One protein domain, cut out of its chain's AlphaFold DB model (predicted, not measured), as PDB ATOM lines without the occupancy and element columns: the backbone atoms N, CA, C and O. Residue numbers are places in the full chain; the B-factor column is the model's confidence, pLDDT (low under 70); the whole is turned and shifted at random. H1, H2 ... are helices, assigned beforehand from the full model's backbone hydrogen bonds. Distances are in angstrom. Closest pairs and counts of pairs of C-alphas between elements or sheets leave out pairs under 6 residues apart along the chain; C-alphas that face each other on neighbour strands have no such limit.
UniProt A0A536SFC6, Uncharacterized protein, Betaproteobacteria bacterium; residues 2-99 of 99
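What this domain is: This is residues 2 to 99 of the 99 residues of an uncharacterized protein of Betaproteobacteria bacterium (UniProt A0A536SFC6). Little regular structure: a loose body of long loops holds H1, H2 and H3, which do not pack together, and a long arm sticks out from it with H4, residues 83 to 89 and 91 to 99 standing free. The printed part has 98 residues with four named helices, H1 to H4 in order, and no named strand; it is all helix by class, though under half of the residues are in named elements. It is extended, radius of gyration of the C-alphas 20.5 A, spanning 75 by 42 by 26 A.

Where its parts are: From Pro 2, go to C-alpha 24 at (275.143, 221.933, 194.418), where H1 begins, residues 24 to 27. H2 is residues 31 to 38; H3, residues 56 to 70, runs 21.1 A. H4, residues 84 to 95, runs 16.5 A to C-alpha 95 at (308.870, 228.211, 227.049).

How they stand to each other: H1 and H2 are close but not clearly touching; their closest C-alphas, of Leu 25 and His 31, are 6.5 A apart. H2 and H3 are apart, as are H3 and H4. In H2, H3 and H4 every O i to N i+4 pair is within hydrogen-bond range; H1 is too short for one.

The domain as a whole: The C-alphas farthest apart, of Phe 53 and Lys 99, are 74.8 A apart. The printed part has no cut. The links H2 to H3 and H3 to H4 are long. Look for pLDDT under 70 at residues 2 to 7, 73 to 84 and 96 to 99.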
ATOM      1  N   PRO A   2     260.248 244.270 222.415       48.66
ATOM      2  CA  PRO A   2     261.262 243.234 222.251       48.66
ATOM      3  C   PRO A   2     261.830 243.312 220.828       48.66
ATOM      4  O   PRO A   2     261.093 243.237 219.850       48.66
ATOM      5  N   GLY A   3     263.138 243.553 220.728       54.19
ATOM      6  CA  GLY A   3     263.845 243.810 219.477       54.19
ATOM      7  C   GLY A   3     263.987 242.552 218.634       54.19
ATOM      8  O   GLY A   3     264.923 241.779 218.817       54.19
ATOM      9  N   TRP A   4     263.078 242.354 217.688       49.75
ATOM     10  CA  TRP A   4     263.255 241.363 216.636       49.75
ATOM     11  C   TRP A   4     264.201 241.989 215.611       49.75
ATOM     12  O   TRP A   4     263.787 242.795 214.781       49.75
ATOM     13  N   ARG A   5     265.504 241.698 215.706       56.38
ATOM     14  CA  ARG A   5     266.420 242.010 214.602       56.38
ATOM     15  C   ARG A   5     265.947 241.187 213.409       56.38
ATOM     16  O   ARG A   5     265.953 239.961 213.494       56.38
ATOM     17  N   LEU A   6     265.513 241.851 212.336       54.31
ATOM     18  CA  LEU A   6     265.241 241.181 211.067       54.31
ATOM     19  C   LEU A   6     266.464 240.323 210.724       54.31
ATOM     20  O   LEU A   6     267.584 240.836 210.667       54.31
ATOM     21  N   LEU A   7     266.249 239.025 210.520       61.22
ATOM     22  CA  LEU A   7     267.256 238.127 209.969       61.22
ATOM     23  C   LEU A   7     267.474 238.537 208.510       61.22
ATOM     24  O   LEU A   7     266.790 238.074 207.601       61.22
ATOM     25  N   THR A   8     268.369 239.494 208.288       73.00
ATOM     26  CA  THR A   8     268.735 239.943 206.947       73.00
ATOM     27  C   THR A   8     269.774 238.988 206.381       73.00
ATOM     28  O   THR A   8     270.906 238.946 206.865       73.00
ATOM     29  N   PHE A   9     269.404 238.241 205.346       83.62
ATOM     30  CA  PHE A   9     270.365 237.470 204.563       83.62
ATOM     31  C   PHE A   9     271.166 238.407 203.658       83.62
ATOM     32  O   PHE A   9     270.630 239.357 203.085       83.62
ATOM     33  N   ARG A  10     272.464 238.129 203.519       87.06
ATOM     34  CA  ARG A  10     273.358 238.847 202.608       87.06
ATOM     35  C   ARG A  10     273.747 237.929 201.458       87.06
ATOM     36  O   ARG A  10     274.121 236.783 201.688       87.06
ATOM     37  N   ALA A  11     273.701 238.444 200.232       89.94
ATOM     38  CA  ALA A  11     274.156 237.698 199.066       89.94
ATOM     39  C   ALA A  11     275.665 237.415 199.159       89.94
ATOM     40  O   ALA A  11     276.466 238.338 199.322       89.94
ATOM     41  N   LEU A  12     276.037 236.137 199.055       89.31
ATOM     42  CA  LEU A  12     277.431 235.671 199.043       89.31
ATOM     43  C   LEU A  12     277.937 235.411 197.622       89.31
ATOM     44  O   LEU A  12     279.114 235.606 197.324       89.31
ATOM     45  N   TYR A  13     277.052 234.925 196.755       89.94
ATOM     46  CA  TYR A  13     277.400 234.417 195.441       89.94
ATOM     47  C   TYR A  13     276.176 234.425 194.524       89.94
ATOM     48  O   TYR A  13     275.065 234.144 194.971       89.94
ATOM     49  N   PHE A  14     276.405 234.713 193.244       91.38
ATOM     50  CA  PHE A  14     275.427 234.550 192.175       91.38
ATOM     51  C   PHE A  14     275.991 233.559 191.163       91.38
ATOM     52  O   PHE A  14     277.154 233.658 190.777       91.38
ATOM     53  N   GLY A  15     275.163 232.613 190.742       88.31
ATOM     54  CA  GLY A  15     275.526 231.601 189.762       88.31
ATOM     55  C   GLY A  15     274.337 231.253 188.880       88.31
ATOM     56  O   GLY A  15     273.225 231.732 189.100       88.31
ATOM     57  N   GLN A  16     274.589 230.407 187.890       89.31
ATOM     58  CA  GLN A  16     273.571 229.879 186.993       89.31
ATOM     59  C   GLN A  16     273.768 228.376 186.822       89.31
ATOM     60  O   GLN A  16     274.896 227.883 186.869       89.31
ATOM     61  N   ALA A  17     272.668 227.665 186.613       85.88
ATOM     62  CA  ALA A  17     272.650 226.251 186.283       85.88
ATOM     63  C   ALA A  17     271.435 225.975 185.392       85.88
ATOM     64  O   ALA A  17     270.403 226.623 185.551       85.88
ATOM     65  N   GLU A  18     271.559 225.019 184.472       85.94
ATOM     66  CA  GLU A  18     270.427 224.559 183.648       85.94
ATOM     67  C   GLU A  18     269.425 223.747 184.483       85.94
ATOM     68  O   GLU A  18     268.221 223.796 184.252       85.94
ATOM     69  N   LEU A  19     269.922 223.016 185.485       84.62
ATOM     70  CA  LEU A  19     269.124 222.220 186.412       84.62
ATOM     71  C   LEU A  19     269.559 222.520 187.844       84.62
ATOM     72  O   LEU A  19     270.752 222.551 188.151       84.62
ATOM     73  N   PHE A  20     268.580 222.733 188.720       83.56
ATOM     74  CA  PHE A  20     268.833 222.905 190.142       83.56
ATOM     75  C   PHE A  20     268.939 221.543 190.834       83.56
ATOM     76  O   PHE A  20     267.995 220.758 190.815       83.56
ATOM     77  N   ASP A  21     270.075 221.296 191.484       84.44
ATOM     78  CA  ASP A  21     270.287 220.169 192.391       84.44
ATOM     79  C   ASP A  21     270.599 220.707 193.803       84.44
ATOM     80  O   ASP A  21     271.550 221.478 193.969       84.44
ATOM     81  N   PRO A  22     269.839 220.313 194.842       75.94
ATOM     82  CA  PRO A  22     270.107 220.697 196.229       75.94
ATOM     83  C   PRO A  22     271.532 220.387 196.721       75.94
ATOM     84  O   PRO A  22     272.028 221.063 197.624       75.94
ATOM     85  N   GLN A  23     272.217 219.394 196.140       83.06
ATOM     86  CA  GLN A  23     273.600 219.054 196.494       83.06
ATOM     87  C   GLN A  23     274.634 220.047 195.941       83.06
ATOM     88  O   GLN A  23     275.774 220.059 196.414       83.06
ATOM     89  N   LEU A  24     274.247 220.935 195.013       81.38
ATOM     90  CA  LEU A  24     275.143 221.933 194.418       81.38
ATOM     91  C   LEU A  24     275.807 222.823 195.466       81.38
ATOM     92  O   LEU A  24     276.972 223.178 195.299       81.38
ATOM     93  N   LEU A  25     275.108 223.152 196.561       82.62
ATOM     94  CA  LEU A  25     275.678 223.980 197.625       82.62
ATOM     95  C   LEU A  25     276.924 223.335 198.223       82.62
ATOM     96  O   LEU A  25     277.957 223.987 198.331       82.62
ATOM     97  N   LYS A  26     276.815 222.056 198.599       85.88
ATOM     98  CA  LYS A  26     277.872 221.314 199.297       85.88
ATOM     99  C   LYS A  26     278.995 220.897 198.353       85.88
ATOM    100  O   LYS A  26     280.143 220.821 198.780       85.88
ATOM    101  N   ALA A  27     278.668 220.655 197.084       87.56
ATOM    102  CA  ALA A  27     279.636 220.319 196.046       87.56
ATOM    103  C   ALA A  27     280.437 221.535 195.543       87.56
ATOM    104  O   ALA A  27     281.477 221.365 194.907       87.56
ATOM    105  N   HIS A  28     279.980 222.764 195.811       88.38
ATOM    106  CA  HIS A  28     280.642 223.962 195.307       88.38
ATOM    107  C   HIS A  28     282.032 224.154 195.932       88.38
ATOM    108  O   HIS A  28     282.204 224.093 197.149       88.38
ATOM    109  N   SER A  29     283.033 224.491 195.117       89.12
ATOM    110  CA  SER A  29     284.426 224.679 195.568       89.12
ATOM    111  C   SER A  29     284.585 225.759 196.648       89.12
ATOM    112  O   SER A  29     285.478 225.684 197.491       89.12
ATOM    113  N   ARG A  30     283.690 226.754 196.648       88.31
ATOM    114  CA  ARG A  30     283.630 227.842 197.644       88.31
ATOM    115  C   ARG A  30     282.779 227.527 198.875       88.31
ATOM    116  O   ARG A  30     282.710 228.350 199.780       88.31
ATOM    117  N   HIS A  31     282.167 226.347 198.962       89.00
ATOM    118  CA  HIS A  31     281.350 225.967 200.116       89.00
ATOM    119  C   HIS A  31     282.074 226.129 201.472       89.00
ATOM    120  O   HIS A  31     281.491 226.724 202.379       89.00
ATOM    121  N   PRO A  32     283.359 225.734 201.629       88.19
ATOM    122  CA  PRO A  32     284.086 225.961 202.882       88.19
ATOM    123  C   PRO A  32     284.270 227.447 203.231       88.19
ATOM    124  O   PRO A  32     284.250 227.822 204.402       88.19
ATOM    125  N   GLU A  33     284.438 228.309 202.225       87.69
ATOM    126  CA  GLU A  33     284.540 229.763 202.404       87.69
ATOM    127  C   GLU A  33     283.208 230.333 202.907       87.69
ATOM    128  O   GLU A  33     283.178 231.077 203.886       87.69
ATOM    129  N   TRP A  34     282.094 229.925 202.296       88.56
ATOM    130  CA  TRP A  34     280.757 230.364 202.692       88.56
ATOM    131  C   TRP A  34     280.389 229.919 204.103       88.56
ATOM    132  O   TRP A  34     279.857 230.720 204.864       88.56
ATOM    133  N   LEU A  35     280.740 228.687 204.485       89.12
ATOM    134  CA  LEU A  35     280.579 228.208 205.858       89.12
ATOM    135  C   LEU A  35     281.384 229.039 206.856       89.12
ATOM    136  O   LEU A  35     280.899 229.325 207.946       89.12
ATOM    137  N   THR A  36     282.588 229.468 206.477       86.69
ATOM    138  CA  THR A  36     283.413 230.325 207.337       86.69
ATOM    139  C   THR A  36     282.757 231.696 207.546       86.69
ATOM    140  O   THR A  36     282.798 232.234 208.648       86.69
ATOM    141  N   ILE A  37     282.111 232.246 206.513       85.19
ATOM    142  CA  ILE A  37     281.394 233.528 206.593       85.19
ATOM    143  C   ILE A  37     280.085 233.392 207.390       85.19
ATOM    144  O   ILE A  37     279.769 234.257 208.205       85.19
ATOM    145  N   ALA A  38     279.316 232.329 207.151       86.12
ATOM    146  CA  ALA A  38     277.996 232.116 207.749       86.12
ATOM    147  C   ALA A  38     278.047 231.502 209.164       86.12
ATOM    148  O   ALA A  38     277.050 231.523 209.890       86.12
ATOM    149  N   GLY A  39     279.193 230.937 209.556       85.50
ATOM    150  CA  GLY A  39     279.438 230.250 210.828       85.50
ATOM    151  C   GLY A  39     278.863 228.831 210.898       85.50
ATOM    152  O   GLY A  39     279.464 227.950 211.507       85.50
ATOM    153  N   THR A  40     277.716 228.590 210.264       85.00
ATOM    154  CA  THR A  40     277.040 227.288 210.205       85.00
ATOM    155  C   THR A  40     276.259 227.145 208.897       85.00
ATOM    156  O   THR A  40     275.953 228.142 208.239       85.00
ATOM    157  N   ASP A  41     275.932 225.912 208.516       85.94
ATOM    158  CA  ASP A  41     275.139 225.598 207.325       85.94
ATOM    159  C   ASP A  41     273.690 226.090 207.438       85.94
ATOM    160  O   ASP A  41     273.120 226.513 206.439       85.94
ATOM    161  N   TRP A  42     273.132 226.150 208.651       85.94
ATOM    162  CA  TRP A  42     271.797 226.704 208.915       85.94
ATOM    163  C   TRP A  42     271.633 228.176 208.509       85.94
ATOM    164  O   TRP A  42     270.515 228.629 208.278       85.94
ATOM    165  N   ASN A  43     272.738 228.921 208.409       88.06
ATOM    166  CA  ASN A  43     272.746 230.324 207.989       88.06
ATOM    167  C   ASN A  43     272.992 230.492 206.479       88.06
ATOM    168  O   ASN A  43     273.085 231.621 205.993       88.06
ATOM    169  N   LEU A  44     273.112 229.390 205.733       88.69
ATOM    170  CA  LEU A  44     273.215 229.400 204.280       88.69
ATOM    171  C   LEU A  44     271.849 229.121 203.663       88.69
ATOM    172  O   LEU A  44     271.165 228.159 204.003       88.69
ATOM    173  N   TYR A  45     271.471 229.961 202.708       87.81
ATOM    174  CA  TYR A  45     270.228 229.830 201.965       87.81
ATOM    175  C   TYR A  45     270.501 229.972 200.470       87.81
ATOM    176  O   TYR A  45     271.298 230.819 200.059       87.81
ATOM    177  N   ILE A  46     269.826 229.154 199.660       88.69
ATOM    178  CA  ILE A  46     269.846 229.272 198.203       88.69
ATOM    179  C   ILE A  46     268.505 229.828 197.747       88.69
ATOM    180  O   ILE A  46     267.471 229.185 197.918       88.69
ATOM    181  N   ALA A  47     268.544 231.001 197.122       89.25
ATOM    182  CA  ALA A  47     267.424 231.543 196.368       89.25
ATOM    183  C   ALA A  47     267.601 231.182 194.888       89.25
ATOM    184  O   ALA A  47     268.662 231.437 194.317       89.25
ATOM    185  N   THR A  48     266.571 230.613 194.267       90.69
ATOM    186  CA  THR A  48     266.549 230.323 192.829       90.69
ATOM    187  C   THR A  48     265.564 231.246 192.118       90.69
ATOM    188  O   THR A  48     264.535 231.634 192.670       90.69
ATOM    189  N   HIS A  49     265.891 231.613 190.880       91.62
ATOM    190  CA  HIS A  49     264.991 232.336 189.990       91.62
ATOM    191  C   HIS A  49     265.030 231.663 188.621       91.62
ATOM    192  O   HIS A  49     266.099 231.530 188.025       91.62
ATOM    193  N   GLU A  50     263.875 231.199 188.153       92.31
ATOM    194  CA  GLU A  50     263.773 230.534 186.861       92.31
ATOM    195  C   GLU A  50     263.821 231.567 185.729       92.31
ATOM    196  O   GLU A  50     263.092 232.556 185.743       92.31
ATOM    197  N   MET A  51     264.681 231.328 184.737       92.38
ATOM    198  CA  MET A  51     264.808 232.166 183.543       92.38
ATOM    199  C   MET A  51     264.478 231.345 182.293       92.38
ATOM    200  O   MET A  51     265.350 231.075 181.460       92.38
ATOM    201  N   SER A  52     263.227 230.904 182.172       91.06
ATOM    202  CA  SER A  52     262.767 230.068 181.059       91.06
ATOM    203  C   SER A  52     262.998 230.773 179.714       91.06
ATOM    204  O   SER A  52     262.796 231.982 179.590       91.06
ATOM    205  N   PHE A  53     263.448 230.021 178.704       91.50
ATOM    206  CA  PHE A  53     263.766 230.518 177.350       91.50
ATOM    207  C   PHE A  53     264.863 231.592 177.277       91.50
ATOM    208  O   PHE A  53     265.086 232.179 176.216       91.50
ATOM    209  N   SER A  54     265.573 231.847 178.378       91.88
ATOM    210  CA  SER A  54     266.701 232.771 178.370       91.88
ATOM    211  C   SER A  54     267.891 232.195 177.611       91.88
ATOM    212  O   SER A  54     268.221 231.011 177.693       91.88
ATOM    213  N   THR A  55     268.582 233.072 176.896       93.75
ATOM    214  CA  THR A  55     269.887 232.767 176.311       93.75
ATOM    215  C   THR A  55     270.983 232.825 177.383       93.75
ATOM    216  O   THR A  55     270.845 233.570 178.361       93.75
ATOM    217  N   PRO A  56     272.123 232.132 177.193       91.69
ATOM    218  CA  PRO A  56     273.269 232.242 178.099       91.69
ATOM    219  C   PRO A  56     273.715 233.694 178.333       91.69
ATOM    220  O   PRO A  56     273.967 234.094 179.466       91.69
ATOM    221  N   ALA A  57     273.700 234.526 177.285       93.19
ATOM    222  CA  ALA A  57     274.070 235.937 177.377       93.19
ATOM    223  C   ALA A  57     273.131 236.755 178.287       93.19
ATOM    224  O   ALA A  57     273.586 237.638 179.014       93.19
ATOM    225  N   GLN A  58     271.825 236.464 178.275       94.25
ATOM    226  CA  GLN A  58     270.857 237.131 179.153       94.25
ATOM    227  C   GLN A  58     271.069 236.747 180.619       94.25
ATOM    228  O   GLN A  58     271.013 237.613 181.492       94.25
ATOM    229  N   ARG A  59     271.366 235.473 180.893       93.56
ATOM    230  CA  ARG A  59     271.657 235.005 182.253       93.56
ATOM    231  C   ARG A  59     272.966 235.579 182.789       93.56
ATOM    232  O   ARG A  59     273.006 236.051 183.923       93.56
ATOM    233  N   ASP A  60     274.000 235.645 181.952       92.38
ATOM    234  CA  ASP A  60     275.263 236.305 182.297       92.38
ATOM    235  C   ASP A  60     275.058 237.794 182.597       92.38
ATOM    236  O   ASP A  60     275.631 238.330 183.550       92.38
ATOM    237  N   SER A  61     274.222 238.472 181.805       93.81
ATOM    238  CA  SER A  61     273.861 239.871 182.047       93.81
ATOM    239  C   SER A  61     273.167 240.049 183.401       93.81
ATOM    240  O   SER A  61     273.559 240.925 184.172       93.81
ATOM    241  N   ALA A  62     272.197 239.190 183.727       93.00
ATOM    242  CA  ALA A  62     271.503 239.221 185.015       93.00
ATOM    243  C   ALA A  62     272.463 238.976 186.192       93.00
ATOM    244  O   ALA A  62     272.453 239.718 187.174       93.00
ATOM    245  N   ALA A  63     273.361 237.992 186.082       90.94
ATOM    246  CA  ALA A  63     274.355 237.708 187.118       90.94
ATOM    247  C   ALA A  63     275.309 238.895 187.358       90.94
ATOM    248  O   ALA A  63     275.644 239.211 188.507       90.94
ATOM    249  N   ARG A  64     275.724 239.590 186.291       90.94
ATOM    250  CA  ARG A  64     276.548 240.809 186.387       90.94
ATOM    251  C   ARG A  64     275.796 241.949 187.059       90.94
ATOM    252  O   ARG A  64     276.366 242.636 187.908       90.94
ATOM    253  N   GLU A  65     274.530 242.146 186.705       93.12
ATOM    254  CA  GLU A  65     273.688 243.170 187.317       93.12
ATOM    255  C   GLU A  65     273.508 242.922 188.818       93.12
ATOM    256  O   GLU A  65     273.766 243.821 189.621       93.12
ATOM    257  N   LEU A  66     273.174 241.688 189.208       91.50
ATOM    258  CA  LEU A  66     273.048 241.289 190.610       91.50
ATOM    259  C   LEU A  66     274.356 241.494 191.380       91.50
ATOM    260  O   LEU A  66     274.357 242.069 192.471       91.50
ATOM    261  N   SER A  67     275.487 241.105 190.791       88.94
ATOM    262  CA  SER A  67     276.804 241.298 191.407       88.94
ATOM    263  C   SER A  67     277.115 242.779 191.644       88.94
ATOM    264  O   SER A  67     277.623 243.141 192.706       88.94
ATOM    265  N   ARG A  68     276.761 243.654 190.691       87.94
ATOM    266  CA  ARG A  68     276.943 245.108 190.807       87.94
ATOM    267  C   ARG A  68     276.049 245.719 191.887       87.94
ATOM    268  O   ARG A  68     276.505 246.599 192.616       87.94
ATOM    269  N   THR A  69     274.804 245.263 191.983       89.06
ATOM    270  CA  THR A  69     273.811 245.792 192.927       89.06
ATOM    271  C   THR A  69     274.110 245.368 194.362       89.06
ATOM    272  O   THR A  69     274.104 246.200 195.265       89.06
ATOM    273  N   TYR A  70     274.411 244.086 194.580       87.38
ATOM    274  CA  TYR A  70     274.540 243.526 195.926       87.38
ATOM    275  C   TYR A  70     275.965 243.525 196.482       87.38
ATOM    276  O   TYR A  70     276.122 243.348 197.688       87.38
ATOM    277  N   LYS A  71     276.989 243.718 195.633       84.75
ATOM    278  CA  LYS A  71     278.416 243.763 196.008       84.75
ATOM    279  C   LYS A  71     278.779 242.714 197.070       84.75
ATOM    280  O   LYS A  71     279.008 243.061 198.239       84.75
ATOM    281  N   PRO A  72     278.808 241.423 196.698       78.31
ATOM    282  CA  PRO A  72     279.185 240.342 197.600       78.31
ATOM    283  C   PRO A  72     280.697 240.391 197.902       78.31
ATOM    284  O   PRO A  72     281.469 239.537 197.483       78.31
ATOM    285  N   GLU A  73     281.142 241.430 198.605       68.62
ATOM    286  CA  GLU A  73     282.517 241.607 199.054       68.62
ATOM    287  C   GLU A  73     282.663 241.036 200.464       68.62
ATOM    288  O   GLU A  73     282.071 241.530 201.435       68.62
ATOM    289  N   PHE A  74     283.468 239.985 200.562       68.12
ATOM    290  CA  PHE A  74     283.860 239.361 201.814       68.12
ATOM    291  C   PHE A  74     285.376 239.349 201.868       68.12
ATOM    292  O   PHE A  74     286.040 239.050 200.875       68.12
ATOM    293  N   LYS A  75     285.930 239.704 203.030       58.94
ATOM    294  CA  LYS A  75     287.366 239.557 203.241       58.94
ATOM    295  C   LYS A  75     287.667 238.058 203.213       58.94
ATOM    296  O   LYS A  75     287.033 237.334 203.986       58.94
ATOM    297  N   PRO A  76     288.569 237.584 202.338       55.78
ATOM    298  CA  PRO A  76     288.982 236.194 202.379       55.78
ATOM    299  C   PRO A  76     289.508 235.905 203.782       55.78
ATOM    300  O   PRO A  76     290.298 236.674 204.332       55.78
ATOM    301  N   VAL A  77     289.021 234.828 204.391       56.06
ATOM    302  CA  VAL A  77     289.590 234.365 205.653       56.06
ATOM    303  C   VAL A  77     290.946 233.763 205.321       56.06
ATOM    304  O   VAL A  77     291.019 232.787 204.570       56.06
ATOM    305  N   ASP A  78     292.014 234.370 205.835       55.19
ATOM    306  CA  ASP A  78     293.377 233.881 205.651       55.19
ATOM    307  C   ASP A  78     293.489 232.459 206.206       55.19
ATOM    308  O   ASP A  78     293.569 232.231 207.413       55.19
ATOM    309  N   LYS A  79     293.520 231.478 205.300       55.38
ATOM    310  CA  LYS A  79     293.735 230.059 205.631       55.38
ATOM    311  C   LYS A  79     295.135 229.792 206.198       55.38
ATOM    312  O   LYS A  79     295.396 228.700 206.690       55.38
ATOM    313  N   THR A  80     296.036 230.764 206.089       55.66
ATOM    314  CA  THR A  80     297.419 230.725 206.581       55.66
ATOM    315  C   THR A  80     297.549 231.207 208.021       55.66
ATOM    316  O   THR A  80     298.623 231.052 208.605       55.66
ATOM    317  N   ALA A  81     296.486 231.764 208.614       57.53
ATOM    318  CA  ALA A  81     296.505 232.129 210.018       57.53
ATOM    319  C   ALA A  81     296.701 230.850 210.857       57.53
ATOM    320  O   ALA A  81     295.883 229.927 210.773       57.53
ATOM    321  N   PRO A  82     297.792 230.744 211.638       59.31
ATOM    322  CA  PRO A  82     298.046 229.561 212.440       59.31
ATOM    323  C   PRO A  82     296.883 229.348 213.407       59.31
ATOM    324  O   PRO A  82     296.452 230.272 214.098       59.31
ATOM    325  N   SER A  83     296.368 228.117 213.450       68.94
ATOM    326  CA  SER A  83     295.282 227.768 214.366       68.94
ATOM    327  C   SER A  83     295.683 228.086 215.812       68.94
ATOM    328  O   SER A  83     296.861 227.987 216.166       68.94
ATOM    329  N   LEU A  84     294.716 228.408 216.678       68.88
ATOM    330  CA  LEU A  84     294.978 228.644 218.107       68.88
ATOM    331  C   LEU A  84     295.775 227.497 218.741       68.88
ATOM    332  O   LEU A  84     296.669 227.724 219.549       68.88
ATOM    333  N   ARG A  85     295.507 226.260 218.313       70.31
ATOM    334  CA  ARG A  85     296.247 225.076 218.752       70.31
ATOM    335  C   ARG A  85     297.715 225.124 218.322       70.31
ATOM    336  O   ARG A  85     298.590 224.828 219.126       70.31
ATOM    337  N   THR A  86     297.987 225.528 217.083       75.81
ATOM    338  CA  THR A  86     299.350 225.718 216.563       75.81
ATOM    339  C   THR A  86     300.090 226.811 217.332       75.81
ATOM    340  O   THR A  86     301.253 226.629 217.679       75.81
ATOM    341  N   LEU A  87     299.413 227.917 217.651       78.25
ATOM    342  CA  LEU A  87     299.983 229.007 218.446       78.25
ATOM    343  C   LEU A  87     300.309 228.567 219.880       78.25
ATOM    344  O   LEU A  87     301.398 228.856 220.368       78.25
ATOM    345  N   LEU A  88     299.416 227.809 220.524       78.38
ATOM    346  CA  LEU A  88     299.630 227.272 221.872       78.38
ATOM    347  C   LEU A  88     300.791 226.269 221.923       78.38
ATOM    348  O   LEU A  88     301.606 226.322 222.841       78.38
ATOM    349  N   ILE A  89     300.915 225.395 220.918       83.44
ATOM    350  CA  ILE A  89     302.052 224.467 220.802       83.44
ATOM    351  C   ILE A  89     303.360 225.242 220.575       83.44
ATOM    352  O   ILE A  89     304.369 224.970 221.221       83.44
ATOM    353  N   ALA A  90     303.358 226.246 219.695       81.12
ATOM    354  CA  ALA A  90     304.539 227.075 219.459       81.12
ATOM    355  C   ALA A  90     304.958 227.868 220.712       81.12
ATOM    356  O   ALA A  90     306.150 228.091 220.931       81.12
ATOM    357  N   GLN A  91     303.993 228.280 221.539       79.31
ATOM    358  CA  GLN A  91     304.244 228.939 222.818       79.31
ATOM    359  C   GLN A  91     304.837 227.971 223.849       79.31
ATOM    360  O   GLN A  91     305.796 228.329 224.530       79.31
ATOM    361  N   SER A  92     304.327 226.737 223.942       82.56
ATOM    362  CA  SER A  92     304.877 225.748 224.877       82.56
ATOM    363  C   SER A  92     306.304 225.343 224.505       82.56
ATOM    364  O   SER A  92     307.145 225.191 225.387       82.56
ATOM    365  N   LEU A  93     306.598 225.210 223.206       80.00
ATOM    366  CA  LEU A  93     307.941 224.894 222.709       80.00
ATOM    367  C   LEU A  93     308.947 226.013 223.011       80.00
ATOM    368  O   LEU A  93     310.051 225.713 223.455       80.00
ATOM    369  N   ARG A  94     308.557 227.287 222.858       74.56
ATOM    370  CA  ARG A  94     309.397 228.434 223.253       74.56
ATOM    371  C   ARG A  94     309.694 228.450 224.750       74.56
ATOM    372  O   ARG A  94     310.853 228.539 225.127       74.56
ATOM    373  N   ASN A  95     308.682 228.252 225.593       73.38
ATOM    374  CA  ASN A  95     308.870 228.211 227.049       73.38
ATOM    375  C   ASN A  95     309.709 227.015 227.540       73.38
ATOM    376  O   ASN A  95     310.112 226.993 228.699       73.38
ATOM    377  N   SER A  96     309.945 226.009 226.693       64.31
ATOM    378  CA  SER A  96     310.732 224.821 227.043       64.31
ATOM    379  C   SER A  96     312.222 224.959 226.707       64.31
ATOM    380  O   SER A  96     312.997 224.110 227.131       64.31
ATOM    381  N   GLN A  97     312.624 225.994 225.955       59.31
ATOM    382  CA  GLN A  97     314.026 226.252 225.589       59.31
ATOM    383  C   GLN A  97     314.764 227.190 226.562       59.31
ATOM    384  O   GLN A  97     315.984 227.276 226.489       59.31
ATOM    385  N   ASP A  98     314.052 227.843 227.488       56.16
ATOM    386  CA  ASP A  98     314.622 228.743 228.510       56.16
ATOM    387  C   ASP A  98     314.947 228.027 229.850       56.16
ATOM    388  O   ASP A  98     314.934 228.644 230.917       56.16
ATOM    389  N   LYS A  99     315.221 226.716 229.823       48.34
ATOM    390  CA  LYS A  99     315.692 225.919 230.972       48.34
ATOM    391  C   LYS A  99     316.939 225.131 230.607       48.34
ATOM    392  O   LYS A  99     317.818 225.037 231.489       48.34
TER     393      LYS A  99